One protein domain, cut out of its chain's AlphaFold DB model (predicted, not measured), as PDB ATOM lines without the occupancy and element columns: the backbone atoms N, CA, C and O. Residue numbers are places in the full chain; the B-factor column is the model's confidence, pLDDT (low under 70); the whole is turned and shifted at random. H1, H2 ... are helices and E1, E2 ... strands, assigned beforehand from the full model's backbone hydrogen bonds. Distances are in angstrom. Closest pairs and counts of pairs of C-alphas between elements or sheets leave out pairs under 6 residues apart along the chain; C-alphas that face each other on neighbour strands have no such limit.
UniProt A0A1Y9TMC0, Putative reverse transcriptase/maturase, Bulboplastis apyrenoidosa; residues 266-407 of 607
ATOM      1  N   ASN A 266     -61.234  42.459   2.839       94.06
ATOM      2  CA  ASN A 266     -60.610  43.593   3.508       94.06
ATOM      3  C   ASN A 266     -61.110  43.753   4.954       94.06
ATOM      4  O   ASN A 266     -60.386  44.293   5.784       94.06
ATOM      5  N   GLU A 267     -62.310  43.263   5.291       93.00
ATOM      6  CA  GLU A 267     -62.775  43.211   6.686       93.00
ATOM      7  C   GLU A 267     -61.902  42.273   7.535       93.00
ATOM      8  O   GLU A 267     -61.512  42.635   8.643       93.00
ATOM      9  N   LEU A 268     -61.514  41.112   6.991       92.69
ATOM     10  CA  LEU A 268     -60.558  40.218   7.646       92.69
ATOM     11  C   LEU A 268     -59.171  40.866   7.733       92.69
ATOM     12  O   LEU A 268     -58.520  40.796   8.773       92.69
ATOM     13  N   ASP A 269     -58.732  41.538   6.664       94.00
ATOM     14  CA  ASP A 269     -57.460  42.261   6.664       94.00
ATOM     15  C   ASP A 269     -57.421  43.322   7.784       94.00
ATOM     16  O   ASP A 269     -56.379  43.511   8.416       94.00
ATOM     17  N   ARG A 270     -58.538  44.016   8.056       93.12
ATOM     18  CA  ARG A 270     -58.648  44.975   9.169       93.12
ATOM     19  C   ARG A 270     -58.590  44.284  10.528       93.12
ATOM     20  O   ARG A 270     -57.766  44.696  11.340       93.12
ATOM     21  N   HIS A 271     -59.351  43.207  10.725       93.56
ATOM     22  CA  HIS A 271     -59.329  42.413  11.964       93.56
ATOM     23  C   HIS A 271     -57.920  41.907  12.297       93.56
ATOM     24  O   HIS A 271     -57.413  42.101  13.399       93.56
ATOM     25  N   ILE A 272     -57.211  41.337  11.317       92.06
ATOM     26  CA  ILE A 272     -55.832  40.868  11.521       92.06
ATOM     27  C   ILE A 272     -54.890  42.043  11.804       92.06
ATOM     28  O   ILE A 272     -54.000  41.931  12.646       92.06
ATOM     29  N   ASN A 273     -55.071  43.190  11.145       91.94
ATOM     30  CA  ASN A 273     -54.283  44.383  11.452       91.94
ATOM     31  C   ASN A 273     -54.536  44.902  12.881       91.94
ATOM     32  O   ASN A 273     -53.601  45.414  13.494       91.94
ATOM     33  N   GLU A 274     -55.749  44.774  13.417       92.50
ATOM     34  CA  GLU A 274     -56.081  45.103  14.811       92.50
ATOM     35  C   GLU A 274     -55.419  44.131  15.795       92.50
ATOM     36  O   GLU A 274     -54.806  44.577  16.767       92.50
ATOM     37  N   ILE A 275     -55.422  42.828  15.491       90.62
ATOM     38  CA  ILE A 275     -54.656  41.822  16.249       90.62
ATOM     39  C   ILE A 275     -53.165  42.174  16.236       90.62
ATOM     40  O   ILE A 275     -52.523  42.204  17.278       90.62
ATOM     41  N   ILE A 276     -52.596  42.498  15.071       89.00
ATOM     42  CA  ILE A 276     -51.182  42.886  14.974       89.00
ATOM     43  C   ILE A 276     -50.906  44.131  15.825       89.00
ATOM     44  O   ILE A 276     -49.892  44.173  16.510       89.00
ATOM     45  N   LYS A 277     -51.777  45.145  15.804       87.50
ATOM     46  CA  LYS A 277     -51.585  46.372  16.594       87.50
ATOM     47  C   LYS A 277     -51.666  46.132  18.103       87.50
ATOM     48  O   LYS A 277     -50.906  46.760  18.831       87.50
ATOM     49  N   SER A 278     -52.574  45.269  18.550       86.38
ATOM     50  CA  SER A 278     -52.804  44.987  19.976       86.38
ATOM     51  C   SER A 278     -51.780  44.012  20.559       86.38
ATOM     52  O   SER A 278     -51.277  44.223  21.658       86.38
ATOM     53  N   GLU A 279     -51.428  42.968  19.812       81.81
ATOM     54  CA  GLU A 279     -50.623  41.847  20.309       81.81
ATOM     55  C   GLU A 279     -49.134  41.966  19.965       81.81
ATOM     56  O   GLU A 279     -48.284  41.401  20.657       81.81
ATOM     57  N   SER A 280     -48.774  42.687  18.895       76.19
ATOM     58  CA  SER A 280     -47.369  42.839  18.498       76.19
ATOM     59  C   SER A 280     -46.666  43.865  19.384       76.19
ATOM     60  O   SER A 280     -46.538  45.037  19.031       76.19
ATOM     61  N   LYS A 281     -46.136  43.406  20.519       66.75
ATOM     62  CA  LYS A 281     -45.432  44.247  21.501       66.75
ATOM     63  C   LYS A 281     -44.068  44.765  21.022       66.75
ATOM     64  O   LYS A 281     -43.530  45.695  21.612       66.75
ATOM     65  N   TYR A 282     -43.494  44.200  19.951       61.81
ATOM     66  CA  TYR A 282     -42.166  44.588  19.459       61.81
ATOM     67  C   TYR A 282     -42.151  44.998  17.985       61.81
ATOM     68  O   TYR A 282     -42.634  44.292  17.098       61.81
ATOM     69  N   LYS A 283     -41.477  46.120  17.707       55.25
ATOM     70  CA  LYS A 283     -40.977  46.473  16.373       55.25
ATOM     71  C   LYS A 283     -39.562  45.904  16.243       55.25
ATOM     72  O   LYS A 283     -38.715  46.214  17.068       55.25
ATOM     73  N   TYR A 284     -39.349  45.047  15.239       45.88
ATOM     74  CA  TYR A 284     -38.057  44.568  14.712       45.88
ATOM     75  C   TYR A 284     -36.808  45.015  15.508       45.88
ATOM     76  O   TYR A 284     -36.340  46.139  15.338       45.88
ATOM     77  N   ARG A 285     -36.231  44.126  16.330       46.00
ATOM     78  CA  ARG A 285     -34.866  44.285  16.865       46.00
ATOM     79  C   ARG A 285     -33.928  43.325  16.132       46.00
ATOM     80  O   ARG A 285     -34.276  42.167  15.906       46.00
ATOM     81  N   GLN A 286     -32.749  43.818  15.744       42.69
ATOM     82  CA  GLN A 286     -31.685  43.013  15.128       42.69
ATOM     83  C   GLN A 286     -31.179  41.901  16.065       42.69
ATOM     84  O   GLN A 286     -30.718  40.867  15.584       42.69
ATOM     85  N   ASP A 287     -31.371  42.069  17.374       43.97
ATOM     86  CA  ASP A 287     -30.976  41.119  18.406       43.97
ATOM     87  C   ASP A 287     -32.215  40.567  19.122       43.97
ATOM     88  O   ASP A 287     -32.744  41.170  20.056       43.97
ATOM     89  N   SER A 288     -32.722  39.414  18.675       49.12
ATOM     90  CA  SER A 288     -33.714  38.672  19.462       49.12
ATOM     91  C   SER A 288     -33.052  38.168  20.756       49.12
ATOM     92  O   SER A 288     -31.988  37.541  20.671       49.12
ATOM     93  N   PRO A 289     -33.655  38.369  21.942       48.97
ATOM     94  CA  PRO A 289     -33.129  37.804  23.180       48.97
ATOM     95  C   PRO A 289     -33.066  36.274  23.067       48.97
ATOM     96  O   PRO A 289     -33.981  35.632  22.547       48.97
ATOM     97  N   LYS A 290     -31.961  35.667  23.514       53.34
ATOM     98  CA  LYS A 290     -31.843  34.201  23.603       53.34
ATOM     99  C   LYS A 290     -32.903  33.688  24.583       53.34
ATOM    100  O   LYS A 290     -33.149  34.353  25.582       53.34
ATOM    101  N   ASN A 291     -33.480  32.510  24.322       61.91
ATOM    102  CA  ASN A 291     -34.450  31.881  25.223       61.91
ATOM    103  C   ASN A 291     -33.877  31.850  26.665       61.91
ATOM    104  O   ASN A 291     -32.835  31.211  26.876       61.91
ATOM    105  N   PRO A 292     -34.494  32.554  27.633       61.59
ATOM    106  CA  PRO A 292     -33.971  32.663  28.991       61.59
ATOM    107  C   PRO A 292     -33.982  31.310  29.707       61.59
ATOM    108  O   PRO A 292     -32.997  30.988  30.361       61.59
ATOM    109  N   VAL A 293     -34.995  30.467  29.473       65.44
ATOM    110  CA  VAL A 293     -35.079  29.090  29.994       65.44
ATOM    111  C   VAL A 293     -33.948  28.233  29.433       65.44
ATOM    112  O   VAL A 293     -33.224  27.586  30.181       65.44
ATOM    113  N   TRP A 294     -33.704  28.292  28.122       64.62
ATOM    114  CA  TRP A 294     -32.570  27.588  27.513       64.62
ATOM    115  C   TRP A 294     -31.224  28.079  28.066       64.62
ATOM    116  O   TRP A 294     -30.306  27.292  28.289       64.62
ATOM    117  N   THR A 295     -31.096  29.388  28.292       67.44
ATOM    118  CA  THR A 295     -29.869  30.003  28.818       67.44
ATOM    119  C   THR A 295     -29.649  29.626  30.286       67.44
ATOM    120  O   THR A 295     -28.520  29.323  30.662       67.44
ATOM    121  N   ALA A 296     -30.716  29.578  31.084       73.94
ATOM    122  CA  ALA A 296     -30.711  29.131  32.472       73.94
ATOM    123  C   ALA A 296     -30.374  27.637  32.582       73.94
ATOM    124  O   ALA A 296     -29.436  27.285  33.288       73.94
ATOM    125  N   LEU A 297     -31.030  26.772  31.801       77.94
ATOM    126  CA  LEU A 297     -30.753  25.329  31.765       77.94
ATOM    127  C   LEU A 297     -29.322  25.022  31.300       77.94
ATOM    128  O   LEU A 297     -28.674  24.113  31.819       77.94
ATOM    129  N   LYS A 298     -28.795  25.811  30.352       75.06
ATOM    130  CA  LYS A 298     -27.402  25.695  29.907       75.06
ATOM    131  C   LYS A 298     -26.410  26.155  30.978       75.06
ATOM    132  O   LYS A 298     -25.377  25.511  31.138       75.06
ATOM    133  N   ARG A 299     -26.702  27.240  31.706       77.62
ATOM    134  CA  ARG A 299     -25.895  27.681  32.861       77.62
ATOM    135  C   ARG A 299     -25.914  26.637  33.980       77.62
ATOM    136  O   ARG A 299     -24.867  26.346  34.536       77.62
ATOM    137  N   ALA A 300     -27.068  26.018  34.218       82.25
ATOM    138  CA  ALA A 300     -27.269  24.965  35.210       82.25
ATOM    139  C   ALA A 300     -26.723  23.580  34.794       82.25
ATOM    140  O   ALA A 300     -26.926  22.611  35.516       82.25
ATOM    141  N   ARG A 301     -26.061  23.453  33.631       76.81
ATOM    142  CA  ARG A 301     -25.473  22.197  33.107       76.81
ATOM    143  C   ARG A 301     -26.454  21.013  32.990       76.81
ATOM    144  O   ARG A 301     -26.037  19.862  32.879       76.81
ATOM    145  N   LYS A 302     -27.765  21.265  32.924       75.81
ATOM    146  CA  LYS A 302     -28.799  20.223  32.802       75.81
ATOM    147  C   LYS A 302     -28.991  19.766  31.352       75.81
ATOM    148  O   LYS A 302     -30.007  20.036  30.714       75.81
ATOM    149  N   HIS A 303     -27.999  19.065  30.806       65.69
ATOM    150  CA  HIS A 303     -27.931  18.707  29.382       65.69
ATOM    151  C   HIS A 303     -29.159  17.942  28.843       65.69
ATOM    152  O   HIS A 303     -29.596  18.219  27.726       65.69
ATOM    153  N   LYS A 304     -29.760  17.037  29.633       64.69
ATOM    154  CA  LYS A 304     -30.969  16.280  29.239       64.69
ATOM    155  C   LYS A 304     -32.207  17.172  29.063       64.69
ATOM    156  O   LYS A 304     -33.002  16.943  28.158       64.69
ATOM    157  N   GLU A 305     -32.353  18.214  29.880       63.12
ATOM    158  CA  GLU A 305     -33.474  19.166  29.818       63.12
ATOM    159  C   GLU A 305     -33.255  20.230  28.731       63.12
ATOM    160  O   GLU A 305     -34.189  20.601  28.021       63.12
ATOM    161  N   VAL A 306     -32.002  20.649  28.508       55.56
ATOM    162  CA  VAL A 306     -31.619  21.544  27.397       55.56
ATOM    163  C   VAL A 306     -31.974  20.946  26.031       55.56
ATOM    164  O   VAL A 306     -32.319  21.687  25.116       55.56
ATOM    165  N   MET A 307     -31.908  19.620  25.881       53.72
ATOM    166  CA  MET A 307     -32.298  18.923  24.646       53.72
ATOM    167  C   MET A 307     -33.817  18.932  24.412       53.72
ATOM    168  O   MET A 307     -34.253  18.843  23.266       53.72
ATOM    169  N   ARG A 308     -34.620  19.073  25.477       54.56
ATOM    170  CA  ARG A 308     -36.092  19.138  25.417       54.56
ATOM    171  C   ARG A 308     -36.609  20.546  25.110       54.56
ATOM    172  O   ARG A 308     -37.704  20.690  24.577       54.56
ATOM    173  N   VAL A 309     -35.823  21.582  25.410       51.50
ATOM    174  CA  VAL A 309     -36.178  22.986  25.158       51.50
ATOM    175  C   VAL A 309     -35.388  23.512  23.966       51.50
ATOM    176  O   VAL A 309     -34.169  23.667  24.019       51.50
ATOM    177  N   THR A 310     -36.055  23.851  22.864       50.66
ATOM    178  CA  THR A 310     -35.329  24.386  21.707       50.66
ATOM    179  C   THR A 310     -34.746  25.771  22.003       50.66
ATOM    180  O   THR A 310     -35.475  26.705  22.330       50.66
ATOM    181  N   ARG A 311     -33.433  25.945  21.762       51.03
ATOM    182  CA  ARG A 311     -32.732  27.256  21.744       51.03
ATOM    183  C   ARG A 311     -33.474  28.304  20.909       51.03
ATOM    184  O   ARG A 311     -33.341  29.506  21.129       51.03
ATOM    185  N   SER A 312     -34.176  27.809  19.894       48.12
ATOM    186  CA  SER A 312     -34.938  28.555  18.914       48.12
ATOM    187  C   SER A 312     -36.323  28.957  19.398       48.12
ATOM    188  O   SER A 312     -36.859  29.848  18.774       48.12
ATOM    189  N   ASP A 313     -36.932  28.373  20.427       53.53
ATOM    190  CA  ASP A 313     -38.267  28.810  20.859       53.53
ATOM    191  C   ASP A 313     -38.110  30.057  21.734       53.53
ATOM    192  O   ASP A 313     -37.454  29.976  22.776       53.53
ATOM    193  N   PRO A 314     -38.563  31.242  21.299       51.78
ATOM    194  CA  PRO A 314     -38.431  32.441  22.092       51.78
ATOM    195  C   PRO A 314     -39.506  32.377  23.185       51.78
ATOM    196  O   PRO A 314     -40.627  32.830  22.988       51.78
ATOM    197  N   PHE A 315     -39.148  31.822  24.347       50.56
ATOM    198  CA  PHE A 315     -39.841  32.046  25.625       50.56
ATOM    199  C   PHE A 315     -39.647  33.511  26.053       50.56
ATOM    200  O   PHE A 315     -39.015  33.821  27.057       50.56
ATOM    201  N   THR A 316     -40.079  34.437  25.206       52.53
ATOM    202  CA  THR A 316     -39.940  35.871  25.420       52.53
ATOM    203  C   THR A 316     -41.296  36.510  25.210       52.53
ATOM    204  O   THR A 316     -41.949  36.233  24.207       52.53
ATOM    205  N   GLU A 317     -41.658  37.434  26.093       53.84
ATOM    206  CA  GLU A 317     -42.829  38.323  26.007       53.84
ATOM    207  C   GLU A 317     -42.895  39.137  24.694       53.84
ATOM    208  O   GLU A 317     -43.890  39.800  24.396       53.84
ATOM    209  N   ALA A 318     -41.832  39.079  23.885       60.38
ATOM    210  CA  ALA A 318     -41.717  39.709  22.588       60.38
ATOM    211  C   ALA A 318     -42.455  38.949  21.479       60.38
ATOM    212  O   ALA A 318     -41.863  38.168  20.731       60.38
ATOM    213  N   ILE A 319     -43.750  39.237  21.351       77.88
ATOM    214  CA  ILE A 319     -44.591  38.755  20.256       77.88
ATOM    215  C   ILE A 319     -44.406  39.662  19.034       77.88
ATOM    216  O   ILE A 319     -44.538  40.887  19.116       77.88
ATOM    217  N   TYR A 320     -44.104  39.048  17.892       84.38
ATOM    218  CA  TYR A 320     -44.094  39.704  16.584       84.38
ATOM    219  C   TYR A 320     -45.006  38.940  15.637       84.38
ATOM    220  O   TYR A 320     -44.866  37.725  15.490       84.38
ATOM    221  N   ILE A 321     -45.923  39.656  14.995       89.19
ATOM    222  CA  ILE A 321     -46.892  39.084  14.065       89.19
ATOM    223  C   ILE A 321     -46.771  39.834  12.745       89.19
ATOM    224  O   ILE A 321     -46.777  41.066  12.705       89.19
ATOM    225  N   GLU A 322     -46.681  39.086  11.657       90.81
ATOM    226  CA  GLU A 322     -46.732  39.629  10.309       90.81
ATOM    227  C   GLU A 322     -47.757  38.853   9.487       90.81
ATOM    228  O   GLU A 322     -47.999  37.670   9.724       90.81
ATOM    229  N   TYR A 323     -48.363  39.528   8.519       93.19
ATOM    230  CA  TYR A 323     -49.467  38.995   7.735       93.19
ATOM    231  C   TYR A 323     -49.258  39.287   6.255       93.19
ATOM    232  O   TYR A 323     -48.864  40.396   5.892       93.19
ATOM    233  N   ILE A 324     -49.522  38.294   5.410       93.38
ATOM    234  CA  ILE A 324     -49.544  38.422   3.954       93.38
ATOM    235  C   ILE A 324     -50.755  37.646   3.434       93.38
ATOM    236  O   ILE A 324     -51.015  36.524   3.869       93.38
ATOM    237  N   ARG A 325     -51.470  38.247   2.480       93.31
ATOM    238  CA  ARG A 325     -52.596  37.628   1.779       93.31
ATOM    239  C   ARG A 325     -52.408  37.671   0.274       93.31
ATOM    240  O   ARG A 325     -52.078  38.721  -0.287       93.31
ATOM    241  N   TYR A 326     -52.720  36.565  -0.386       91.31
ATOM    242  CA  TYR A 326     -52.841  36.497  -1.834       91.31
ATOM    243  C   TYR A 326     -54.164  35.831  -2.217       91.31
ATOM    244  O   TYR A 326     -54.289  34.616  -2.182       91.31
ATOM    245  N   GLY A 327     -55.165  36.638  -2.576       86.94
ATOM    246  CA  GLY A 327     -56.499  36.120  -2.876       86.94
ATOM    247  C   GLY A 327     -57.147  35.555  -1.613       86.94
ATOM    248  O   GLY A 327     -57.368  36.314  -0.664       86.94
ATOM    249  N   ASP A 328     -57.435  34.259  -1.645       84.62
ATOM    250  CA  ASP A 328     -57.965  33.411  -0.576       84.62
ATOM    251  C   ASP A 328     -56.888  32.688   0.248       84.62
ATOM    252  O   ASP A 328     -57.209  32.142   1.298       84.62
ATOM    253  N   ASP A 329     -55.618  32.726  -0.167       86.88
ATOM    254  CA  ASP A 329     -54.509  32.190   0.622       86.88
ATOM    255  C   ASP A 329     -54.038  33.227   1.656       86.88
ATOM    256  O   ASP A 329     -53.521  34.302   1.308       86.88
ATOM    257  N   PHE A 330     -54.173  32.894   2.943       89.81
ATOM    258  CA  PHE A 330     -53.739  33.735   4.061       89.81
ATOM    259  C   PHE A 330     -52.567  33.100   4.805       89.81
ATOM    260  O   PHE A 330     -52.614  31.930   5.191       89.81
ATOM    261  N   LEU A 331     -51.539  33.903   5.082       93.62
ATOM    262  CA  LEU A 331     -50.390  33.482   5.871       93.62
ATOM    263  C   LEU A 331     -50.107  34.482   6.992       93.62
ATOM    264  O   LEU A 331     -49.794  35.650   6.744       93.62
ATOM    265  N   VAL A 332     -50.166  34.004   8.236       94.44
ATOM    266  CA  VAL A 332     -49.779  34.777   9.424       94.44
ATOM    267  C   VAL A 332     -48.519  34.164  10.023       94.44
ATOM    268  O   VAL A 332     -48.532  33.027  10.489       94.44
ATOM    269  N   GLY A 333     -47.419  34.913  10.002       93.00
ATOM    270  CA  GLY A 333     -46.149  34.521  10.606       93.00
ATOM    271  C   GLY A 333     -46.030  35.081  12.019       93.00
ATOM    272  O   GLY A 333     -46.213  36.278  12.224       93.00
ATOM    273  N   ILE A 334     -45.681  34.229  12.980       90.50
ATOM    274  CA  ILE A 334     -45.629  34.559  14.403       90.50
ATOM    275  C   ILE A 334     -44.251  34.210  14.972       90.50
ATOM    276  O   ILE A 334     -43.728  33.099  14.809       90.50
ATOM    277  N   THR A 335     -43.674  35.167  15.689       86.12
ATOM    278  CA  THR A 335     -42.562  34.954  16.614       86.12
ATOM    279  C   THR A 335     -43.140  34.923  18.023       86.12
ATOM    280  O   THR A 335     -43.589  35.948  18.524       86.12
ATOM    281  N   GLY A 336     -43.169  33.743  18.635       79.88
ATOM    282  CA  GLY A 336     -43.770  33.510  19.946       79.88
ATOM    283  C   GLY A 336     -44.051  32.020  20.163       79.88
ATOM    284  O   GLY A 336     -43.661  31.214  19.315       79.88
ATOM    285  N   PRO A 337     -44.722  31.644  21.263       81.25
ATOM    286  CA  PRO A 337     -45.072  30.256  21.544       81.25
ATOM    287  C   PRO A 337     -46.189  29.741  20.622       81.25
ATOM    288  O   PRO A 337     -47.001  30.509  20.097       81.25
ATOM    289  N   ARG A 338     -46.284  28.411  20.479       85.12
ATOM    290  CA  ARG A 338     -47.347  27.748  19.695       85.12
ATOM    291  C   ARG A 338     -48.754  28.073  20.211       85.12
ATOM    292  O   ARG A 338     -49.683  28.146  19.411       85.12
ATOM    293  N   SER A 339     -48.916  28.301  21.517       87.62
ATOM    294  CA  SER A 339     -50.193  28.713  22.120       87.62
ATOM    295  C   SER A 339     -50.749  29.978  21.463       87.62
ATOM    296  O   SER A 339     -51.917  29.997  21.080       87.62
ATOM    297  N   LYS A 340     -49.895  30.974  21.196       87.56
ATOM    298  CA  LYS A 340     -50.315  32.218  20.542       87.56
ATOM    299  C   LYS A 340     -50.775  31.998  19.102       87.56
ATOM    300  O   LYS A 340     -51.733  32.620  18.652       87.56
ATOM    301  N   ALA A 341     -50.137  31.075  18.384       89.50
ATOM    302  CA  ALA A 341     -50.585  30.678  17.051       89.50
ATOM    303  C   ALA A 341     -51.976  30.023  17.080       89.50
ATOM    304  O   ALA A 341     -52.802  30.313  16.216       89.50
ATOM    305  N   ASN A 342     -52.262  29.205  18.098       91.75
ATOM    306  CA  ASN A 342     -53.590  28.622  18.294       91.75
ATOM    307  C   ASN A 342     -54.647  29.689  18.623       91.75
ATOM    308  O   ASN A 342     -55.751  29.626  18.093       91.75
ATOM    309  N   GLU A 343     -54.325  30.671  19.471       91.88
ATOM    310  CA  GLU A 343     -55.226  31.792  19.789       91.88
ATOM    311  C   GLU A 343     -55.586  32.601  18.541       91.88
ATOM    312  O   GLU A 343     -56.762  32.853  18.279       91.88
ATOM    313  N   ILE A 344     -54.583  32.956  17.732       91.81
ATOM    314  CA  ILE A 344     -54.789  33.715  16.493       91.81
ATOM    315  C   ILE A 344     -55.622  32.903  15.498       91.81
ATOM    316  O   ILE A 344     -56.569  33.437  14.924       91.81
ATOM    317  N   MET A 345     -55.337  31.607  15.341       92.12
ATOM    318  CA  MET A 345     -56.136  30.713  14.498       92.12
ATOM    319  C   MET A 345     -57.603  30.665  14.949       92.12
ATOM    320  O   MET A 345     -58.509  30.788  14.122       92.12
ATOM    321  N   LYS A 346     -57.857  30.541  16.259       92.44
ATOM    322  CA  LYS A 346     -59.216  30.562  16.825       92.44
ATOM    323  C   LYS A 346     -59.910  31.902  16.580       92.44
ATOM    324  O   LYS A 346     -61.054  31.907  16.141       92.44
ATOM    325  N   SER A 347     -59.223  33.022  16.801       93.00
ATOM    326  CA  SER A 347     -59.770  34.366  16.563       93.00
ATOM    327  C   SER A 347     -60.156  34.579  15.096       93.00
ATOM    328  O   SER A 347     -61.264  35.028  14.806       93.00
ATOM    329  N   ILE A 348     -59.286  34.180  14.159       92.19
ATOM    330  CA  ILE A 348     -59.573  34.237  12.718       92.19
ATOM    331  C   ILE A 348     -60.766  33.340  12.370       92.19
ATOM    332  O   ILE A 348     -61.642  33.755  11.617       92.19
ATOM    333  N   THR A 349     -60.836  32.144  12.959       91.56
ATOM    334  CA  THR A 349     -61.936  31.197  12.731       91.56
ATOM    335  C   THR A 349     -63.277  31.754  13.186       91.56
ATOM    336  O   THR A 349     -64.239  31.749  12.422       91.56
ATOM    337  N   ILE A 350     -63.327  32.305  14.399       92.88
ATOM    338  CA  ILE A 350     -64.532  32.927  14.952       92.88
ATOM    339  C   ILE A 350     -64.958  34.127  14.102       92.88
ATOM    340  O   ILE A 350     -66.148  34.317  13.861       92.88
ATOM    341  N   PHE A 351     -64.006  34.938  13.636       92.94
ATOM    342  CA  PHE A 351     -64.310  36.088  12.791       92.94
ATOM    343  C   PHE A 351     -64.882  35.665  11.430       92.94
ATOM    344  O   PHE A 351     -65.901  36.205  10.999       92.94
ATOM    345  N   LEU A 352     -64.259  34.687  10.765       90.94
ATOM    346  CA  LEU A 352     -64.725  34.177   9.474       90.94
ATOM    347  C   LEU A 352     -66.143  33.608   9.571       90.94
ATOM    348  O   LEU A 352     -66.983  33.950   8.741       90.94
ATOM    349  N   ASP A 353     -66.423  32.828  10.611       90.00
ATOM    350  CA  ASP A 353     -67.732  32.215  10.825       90.00
ATOM    351  C   ASP A 353     -68.798  33.255  11.223       90.00
ATOM    352  O   ASP A 353     -69.796  33.444  10.527       90.00
ATOM    353  N   LYS A 354     -68.557  34.040  12.283       90.12
ATOM    354  CA  LYS A 354     -69.570  34.964  12.823       90.12
ATOM    355  C   LYS A 354     -69.770  36.222  11.979       90.12
ATOM    356  O   LYS A 354     -70.901  36.670  11.800       90.12
ATOM    357  N   GLN A 355     -68.690  36.838  11.490       89.06
ATOM    358  CA  GLN A 355     -68.775  38.132  10.799       89.06
ATOM    359  C   GLN A 355     -68.946  37.986   9.293       89.06
ATOM    360  O   GLN A 355     -69.710  38.755   8.696       89.06
ATOM    361  N   LEU A 356     -68.245  37.024   8.691       86.81
ATOM    362  CA  LEU A 356     -68.231  36.803   7.246       86.81
ATOM    363  C   LEU A 356     -69.054  35.576   6.813       86.81
ATOM    364  O   LEU A 356     -69.282  35.409   5.623       86.81
ATOM    365  N   LYS A 357     -69.584  34.753   7.728       88.06
ATOM    366  CA  LYS A 357     -70.370  33.552   7.378       88.06
ATOM    367  C   LYS A 357     -69.632  32.628   6.395       88.06
ATOM    368  O   LYS A 357     -70.235  32.089   5.467       88.06
ATOM    369  N   LEU A 358     -68.315  32.495   6.565       87.38
ATOM    370  CA  LEU A 358     -67.447  31.673   5.722       87.38
ATOM    371  C   LEU A 358     -66.946  30.447   6.486       87.38
ATOM    372  O   LEU A 358     -66.437  30.560   7.597       87.38
ATOM    373  N   GLU A 359     -67.017  29.284   5.838       86.56
ATOM    374  CA  GLU A 359     -66.512  28.021   6.382       86.56
ATOM    375  C   GLU A 359     -65.025  27.835   6.042       86.56
ATOM    376  O   GLU A 359     -64.609  27.939   4.882       86.56
ATOM    377  N   ILE A 360     -64.223  27.514   7.056       87.31
ATOM    378  CA  ILE A 360     -62.802  27.199   6.888       87.31
ATOM    379  C   ILE A 360     -62.626  25.758   6.422       87.31
ATOM    380  O   ILE A 360     -63.270  24.830   6.912       87.31
ATOM    381  N   ASN A 361     -61.679  25.561   5.514       87.25
ATOM    382  CA  ASN A 361     -61.220  24.246   5.119       87.25
ATOM    383  C   ASN A 361     -60.233  23.690   6.158       87.25
ATOM    384  O   ASN A 361     -59.058  24.069   6.178       87.25
ATOM    385  N   LYS A 362     -60.715  22.802   7.031       85.00
ATOM    386  CA  LYS A 362     -59.922  22.217   8.127       85.00
ATOM    387  C   LYS A 362     -58.748  21.364   7.636       85.00
ATOM    388  O   LYS A 362     -57.727  21.334   8.309       85.00
ATOM    389  N   ASP A 363     -58.859  20.747   6.461       83.50
ATOM    390  CA  ASP A 363     -57.820  19.851   5.933       83.50
ATOM    391  C   ASP A 363     -56.602  20.626   5.419       83.50
ATOM    392  O   ASP A 363     -55.459  20.178   5.524       83.50
ATOM    393  N   LYS A 364     -56.842  21.817   4.862       82.88
ATOM    394  CA  LYS A 364     -55.784  22.686   4.333       82.88
ATOM    395  C   LYS A 364     -55.279  23.706   5.350       82.88
ATOM    396  O   LYS A 364     -54.134  24.148   5.250       82.88
ATOM    397  N   SER A 365     -56.104  24.069   6.330       87.44
ATOM    398  CA  SER A 365     -55.735  25.036   7.364       87.44
ATOM    399  C   SER A 365     -54.894  24.374   8.448       87.44
ATOM    400  O   SER A 365     -55.335  23.440   9.113       87.44
ATOM    401  N   ARG A 366     -53.668  24.856   8.659       91.31
ATOM    402  CA  ARG A 366     -52.709  24.221   9.575       91.31
ATOM    403  C   ARG A 366     -51.771  25.219  10.236       91.31
ATOM    404  O   ARG A 366     -51.504  26.299   9.713       91.31
ATOM    405  N   ILE A 367     -51.247  24.814  11.393       92.06
ATOM    406  CA  ILE A 367     -50.217  25.546  12.134       92.06
ATOM    407  C   ILE A 367     -48.907  24.778  12.026       92.06
ATOM    408  O   ILE A 367     -48.733  23.724  12.648       92.06
ATOM    409  N   THR A 368     -47.976  25.330  11.259       92.00
ATOM    410  CA  THR A 368     -46.707  24.691  10.905       92.00
ATOM    411  C   THR A 368     -45.531  25.450  11.502       92.00
ATOM    412  O   THR A 368     -45.560  26.670  11.686       92.00
ATOM    413  N   HIS A 369     -44.484  24.707  11.858       89.19
ATOM    414  CA  HIS A 369     -43.224  25.291  12.306       89.19
ATOM    415  C   HIS A 369     -42.275  25.454  11.117       89.19
ATOM    416  O   HIS A 369     -42.211  24.594  10.240       89.19
ATOM    417  N   ILE A 370     -41.463  26.510  11.121       87.81
ATOM    418  CA  ILE A 370     -40.526  26.837  10.036       87.81
ATOM    419  C   ILE A 370     -39.511  25.723   9.725       87.81
ATOM    420  O   ILE A 370     -38.976  25.666   8.620       87.81
ATOM    421  N   SER A 371     -39.253  24.810  10.669       85.38
ATOM    422  CA  SER A 371     -38.374  23.650  10.454       85.38
ATOM    423  C   SER A 371     -38.938  22.627   9.469       85.38
ATOM    424  O   SER A 371     -38.157  21.915   8.847       85.38
ATOM    425  N   GLN A 372     -40.263  22.541   9.329       86.75
ATOM    426  CA  GLN A 372     -40.924  21.640   8.379       86.75
ATOM    427  C   GLN A 372     -40.955  22.230   6.959       86.75
ATOM    428  O   GLN A 372     -41.140  21.501   5.990       86.75
ATOM    429  N   GLY A 373     -40.714  23.539   6.828       89.94
ATOM    430  CA  GLY A 373     -40.937  24.285   5.595       89.94
ATOM    431  C   GLY A 373     -42.404  24.685   5.441       89.94
ATOM    432  O   GLY A 373     -43.314  23.935   5.786       89.94
ATOM    433  N   ILE A 374     -42.636  25.900   4.950       92.25
ATOM    434  CA  ILE A 374     -43.975  26.488   4.836       92.25
ATOM    435  C   ILE A 374     -44.345  26.597   3.363       92.25
ATOM    436  O   ILE A 374     -43.689  27.311   2.610       92.25
ATOM    437  N   GLU A 375     -45.386  25.890   2.940       91.31
ATOM    438  CA  GLU A 375     -45.840  25.904   1.549       91.31
ATOM    439  C   GLU A 375     -46.718  27.126   1.276       91.31
ATOM    440  O   GLU A 375     -47.767  27.267   1.891       91.31
ATOM    441  N   TYR A 376     -46.321  28.003   0.359       90.62
ATOM    442  CA  TYR A 376     -47.087  29.197   0.006       90.62
ATOM    443  C   TYR A 376     -46.856  29.569  -1.463       90.62
ATOM    444  O   TYR A 376     -45.710  29.643  -1.912       90.62
ATOM    445  N   LEU A 377     -47.937  29.773  -2.226       88.62
ATOM    446  CA  LEU A 377     -47.915  30.130  -3.657       88.62
ATOM    447  C   LEU A 377     -47.000  29.235  -4.523       88.62
ATOM    448  O   LEU A 377     -46.317  29.708  -5.431       88.62
ATOM    449  N   GLY A 378     -46.951  27.930  -4.228       86.88
ATOM    450  CA  GLY A 378     -46.130  26.955  -4.964       86.88
ATOM    451  C   GLY A 378     -44.649  26.899  -4.563       86.88
ATOM    452  O   GLY A 378     -43.882  26.151  -5.168       86.88
ATOM    453  N   PHE A 379     -44.235  27.642  -3.533       90.75
ATOM    454  CA  PHE A 379     -42.884  27.590  -2.971       90.75
ATOM    455  C   PHE A 379     -42.903  27.070  -1.536       90.75
ATOM    456  O   PHE A 379     -43.865  27.263  -0.802       90.75
ATOM    457  N   VAL A 380     -41.804  26.452  -1.117       92.44
ATOM    458  CA  VAL A 380     -41.546  26.077   0.274       92.44
ATOM    459  C   VAL A 380     -40.605  27.109   0.877       92.44
ATOM    460  O   VAL A 380     -39.426  27.181   0.523       92.44
ATOM    461  N   PHE A 381     -41.120  27.923   1.784       92.06
ATOM    462  CA  PHE A 381     -40.333  28.858   2.568       92.06
ATOM    463  C   PHE A 381     -39.599  28.124   3.687       92.06
ATOM    464  O   PHE A 381     -40.209  27.434   4.505       92.06
ATOM    465  N   ALA A 382     -38.278  28.272   3.717       89.12
ATOM    466  CA  ALA A 382     -37.416  27.647   4.707       89.12
ATOM    467  C   ALA A 382     -36.276  28.588   5.104       89.12
ATOM    468  O   ALA A 382     -35.930  29.533   4.393       89.12
ATOM    469  N   ILE A 383     -35.659  28.317   6.254       83.56
ATOM    470  CA  ILE A 383     -34.516  29.088   6.748       83.56
ATOM    471  C   ILE A 383     -33.268  28.214   6.697       83.56
ATOM    472  O   ILE A 383     -33.213  27.150   7.310       83.56
ATOM    473  N   ARG A 384     -32.231  28.684   5.996       81.00
ATOM    474  CA  ARG A 384     -30.899  28.075   6.019       81.00
ATOM    475  C   ARG A 384     -30.020  28.814   7.014       81.00
ATOM    476  O   ARG A 384     -30.004  30.042   7.057       81.00
ATOM    477  N   MET A 385     -29.248  28.072   7.800       74.69
ATOM    478  CA  MET A 385     -28.217  28.658   8.649       74.69
ATOM    479  C   MET A 385     -26.909  28.766   7.864       74.69
ATOM    480  O   MET A 385     -26.328  27.755   7.479       74.69
ATOM    481  N   HIS A 386     -26.437  29.991   7.646       68.88
ATOM    482  CA  HIS A 386     -25.106  30.268   7.117       68.88
ATOM    483  C   HIS A 386     -24.158  30.620   8.256       68.88
ATOM    484  O   HIS A 386     -24.499  31.395   9.147       68.88
ATOM    485  N   ILE A 387     -22.949  30.072   8.223       74.12
ATOM    486  CA  ILE A 387     -21.893  30.416   9.172       74.12
ATOM    487  C   ILE A 387     -20.897  31.296   8.427       74.12
ATOM    488  O   ILE A 387     -20.243  30.834   7.498       74.12
ATOM    489  N   LYS A 388     -20.799  32.571   8.811       71.38
ATOM    490  CA  LYS A 388     -19.742  33.466   8.334       71.38
ATOM    491  C   LYS A 388     -18.641  33.513   9.386       71.38
ATOM    492  O   LYS A 388     -18.897  33.884  10.531       71.38
ATOM    493  N   LYS A 389     -17.422  33.137   9.003       73.88
ATOM    494  CA  LYS A 389     -16.227  33.336   9.830       73.88
ATOM    495  C   LYS A 389     -15.725  34.763   9.629       73.88
ATOM    496  O   LYS A 389     -15.554  35.205   8.498       73.88
ATOM    497  N   SER A 390     -15.537  35.498  10.722       71.44
ATOM    498  CA  SER A 390     -14.872  36.798  10.680       71.44
ATOM    499  C   SER A 390     -13.390  36.584  10.395       71.44
ATOM    500  O   SER A 390     -12.715  35.933  11.187       71.44
ATOM    501  N   GLN A 391     -12.886  37.157   9.302       71.69
ATOM    502  CA  GLN A 391     -11.458  37.098   8.971       71.69
ATOM    503  C   GLN A 391     -10.589  37.834  10.005       71.69
ATOM    504  O   GLN A 391      -9.480  37.400  10.269       71.69
ATOM    505  N   LYS A 392     -11.112  38.889  10.652       71.12
ATOM    506  CA  LYS A 392     -10.372  39.682  11.655       71.12
ATOM    507  C   LYS A 392     -10.307  39.055  13.051       71.12
ATOM    508  O   LYS A 392      -9.375  39.325  13.786       71.12
ATOM    509  N   THR A 393     -11.319  38.285  13.459       69.50
ATOM    510  CA  THR A 393     -11.430  37.799  14.854       69.50
ATOM    511  C   THR A 393     -11.470  36.279  14.980       69.50
ATOM    512  O   THR A 393     -11.609  35.770  16.088       69.50
ATOM    513  N   GLY A 394     -11.484  35.538  13.866       72.12
ATOM    514  CA  GLY A 394     -11.698  34.083  13.839       72.12
ATOM    515  C   GLY A 394     -13.097  33.629  14.294       72.12
ATOM    516  O   GLY A 394     -13.491  32.479  14.085       72.12
ATOM    517  N   LYS A 395     -13.905  34.526  14.880       68.06
ATOM    518  CA  LYS A 395     -15.224  34.211  15.435       68.06
ATOM    519  C   LYS A 395     -16.224  33.898  14.324       68.06
ATOM    520  O   LYS A 395     -16.398  34.650  13.363       68.06
ATOM    521  N   SER A 396     -16.929  32.784  14.492       69.94
ATOM    522  CA  SER A 396     -18.008  32.355  13.602       69.94
ATOM    523  C   SER A 396     -19.333  32.993  14.020       69.94
ATOM    524  O   SER A 396     -19.834  32.722  15.112       69.94
ATOM    525  N   LYS A 397     -19.941  33.803  13.149       67.75
ATOM    526  CA  LYS A 397     -21.312  34.303  13.324       67.75
ATOM    527  C   LYS A 397     -22.278  33.473  12.484       67.75
ATOM    528  O   LYS A 397     -22.079  33.258  11.289       67.75
ATOM    529  N   ARG A 398     -23.338  32.983  13.130       65.88
ATOM    530  CA  ARG A 398     -24.434  32.269  12.466       65.88
ATOM    531  C   ARG A 398     -25.465  33.291  11.994       65.88
ATOM    532  O   ARG A 398     -25.978  34.052  12.806       65.88
ATOM    533  N   HIS A 399     -25.788  33.272  10.711       65.94
ATOM    534  CA  HIS A 399     -26.815  34.095  10.090       65.94
ATOM    535  C   HIS A 399     -27.921  33.187   9.555       65.94
ATOM    536  O   HIS A 399     -27.653  32.257   8.795       65.94
ATOM    537  N   SER A 400     -29.168  33.444   9.943       71.00
ATOM    538  CA  SER A 400     -30.318  32.862   9.256       71.00
ATOM    539  C   SER A 400     -30.483  33.551   7.903       71.00
ATOM    540  O   SER A 400     -30.444  34.781   7.819       71.00
ATOM    541  N   MET A 401     -30.657  32.770   6.843       78.00
ATOM    542  CA  MET A 401     -31.001  33.257   5.513       78.00
ATOM    543  C   MET A 401     -32.307  32.582   5.087       78.00
ATOM    544  O   MET A 401     -32.323  31.354   4.944       78.00
ATOM    545  N   PRO A 402     -33.408  33.336   4.947       85.31
ATOM    546  CA  PRO A 402     -34.629  32.798   4.378       85.31
ATOM    547  C   PRO A 402     -34.389  32.483   2.904       85.31
ATOM    548  O   PRO A 402     -33.654  33.195   2.218       85.31
ATOM    549  N   TYR A 403     -34.993  31.410   2.418       87.38
ATOM    550  CA  TYR A 403     -34.965  31.067   1.008       87.38
ATOM    551  C   TYR A 403     -36.263  30.375   0.606       87.38
ATOM    552  O   TYR A 403     -36.961  29.778   1.427       87.38
ATOM    553  N   LEU A 404     -36.570  30.455  -0.684       90.62
ATOM    554  CA  LEU A 404     -37.709  29.780  -1.288       90.62
ATOM    555  C   LEU A 404     -37.209  28.558  -2.040       90.62
ATOM    556  O   LEU A 404     -36.345  28.662  -2.912       90.62
ATOM    557  N   LYS A 405     -37.730  27.388  -1.699       90.69
ATOM    558  CA  LYS A 405     -37.430  26.123  -2.361       90.69
ATOM    559  C   LYS A 405     -38.593  25.735  -3.264       90.69
ATOM    560  O   LYS A 405     -39.750  25.855  -2.888       90.69
ATOM    561  N   ILE A 406     -38.274  25.245  -4.450       90.06
ATOM    562  CA  ILE A 406     -39.227  24.650  -5.385       90.06
ATOM    563  C   ILE A 406     -39.402  23.184  -4.990       90.06
ATOM    564  O   ILE A 406     -38.405  22.458  -4.888       90.06
ATOM    565  N   ASP A 407     -40.643  22.760  -4.760       87.75
ATOM    566  CA  ASP A 407     -40.968  21.380  -4.401       87.75
ATOM    567  C   ASP A 407     -41.055  20.478  -5.639       87.75
ATOM    568  O   ASP A 407     -42.069  20.421  -6.331       87.75
TER     569      ASP A 407
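AT A GLANCE: This is residues 266 to 407 of the 607 residues of the protein "Putative reverse transcriptase/maturase" of Bulboplastis apyrenoidosa (UniProt A0A1Y9TMC0). A two-strand hairpin, E1 and E2, has the helices H1 and H4 packed on it, while a second, long hairpin, E5 and E6, reaches away from this body to one end of the longest axis. The short helices H2 and H3 form a small pair of their own, joined to the body by long links. The printed part has 142 residues, with four named helices and six named strands in the order H1 H2 H3 E1 E2 H4 E3 E4 E5 E6. One sheet runs E4 E5 E6 and the other E1 E2, both antiparallel, and the class is mixed, helices and strands. The whole is loose, with a radius of gyration of the C-alphas of 18.2 A, and elongated, spanning 57 by 35 by 29 A.

HOW THE PARTS SIT: Start at E4, residues 374 to 376, E5, residues 379 to 389, and E6, residues 396 to 406; they form a meander, each strand the antiparallel neighbour of the one before. Look for N 374 and O 381 at 2.9 A between the hairpin strands E4 and E5, and for N 384 and O 401 at 2.9 A between the hairpin strands E5 and E6. E3, residues 366 to 369, pairs with no named strand; its closest C-alpha pair with E4 is Thr 368 and Ile 374, 6.9 A apart. E2, residues 329 to 335, and E3 are near each other. E2 forms a hairpin with E1, residues 320 to 326, where N 322 and O 333 are 2.9 A apart. H1, residues 266 to 279, has its closest C-alpha pair with E1 at Ile 276 and Ile 321, 5.8 A. H4, residues 338 to 354, has its closest C-alpha pair with E2 at Ile 334 and Ala 341, 6.8 A. H1 and H4 touch, through residues 268 to 272 and 348 to 352 alone, closest at the C-alphas of Leu 268 and Leu 352, 7.6 A; they run opposite ways at a shallow tilt of 33 degrees, only just short of steep. H2, residues 292 to 299, touches H3, residues 303 to 306, closest at the C-alphas of Leu 297 and Val 306, 5.8 A; both are apart from E5, for instance. In H1, H2 and H4 every O i to N i+4 pair is within hydrogen-bond range; H3 is too short for one.

IN THESE COORDINATES: Find C-alpha 379 at (-42.884, 27.590, -2.971); from there E5 runs 30.1 A, and E6 returns over 29.5 A to C-alpha 406 at (-39.227, 24.650, -5.385). H1 begins at C-alpha 266, (-60.610, 43.593, 3.508), and is 19.6 A long; H4 is 24.4 A, E1 20.6 A and E2 20.2 A.

THE WHOLE: The C-alphas farthest apart are those of Lys 357 and Lys 392, 60.5 A. The printed part has no cut, and the links H1 to H2, H3 to E1 and H4 to E3 are long. The mean pLDDT of the printed part is 78.9; look for values under 70 at residues 281 to 295, 303 to 318, 386, 393 and 395 to 399.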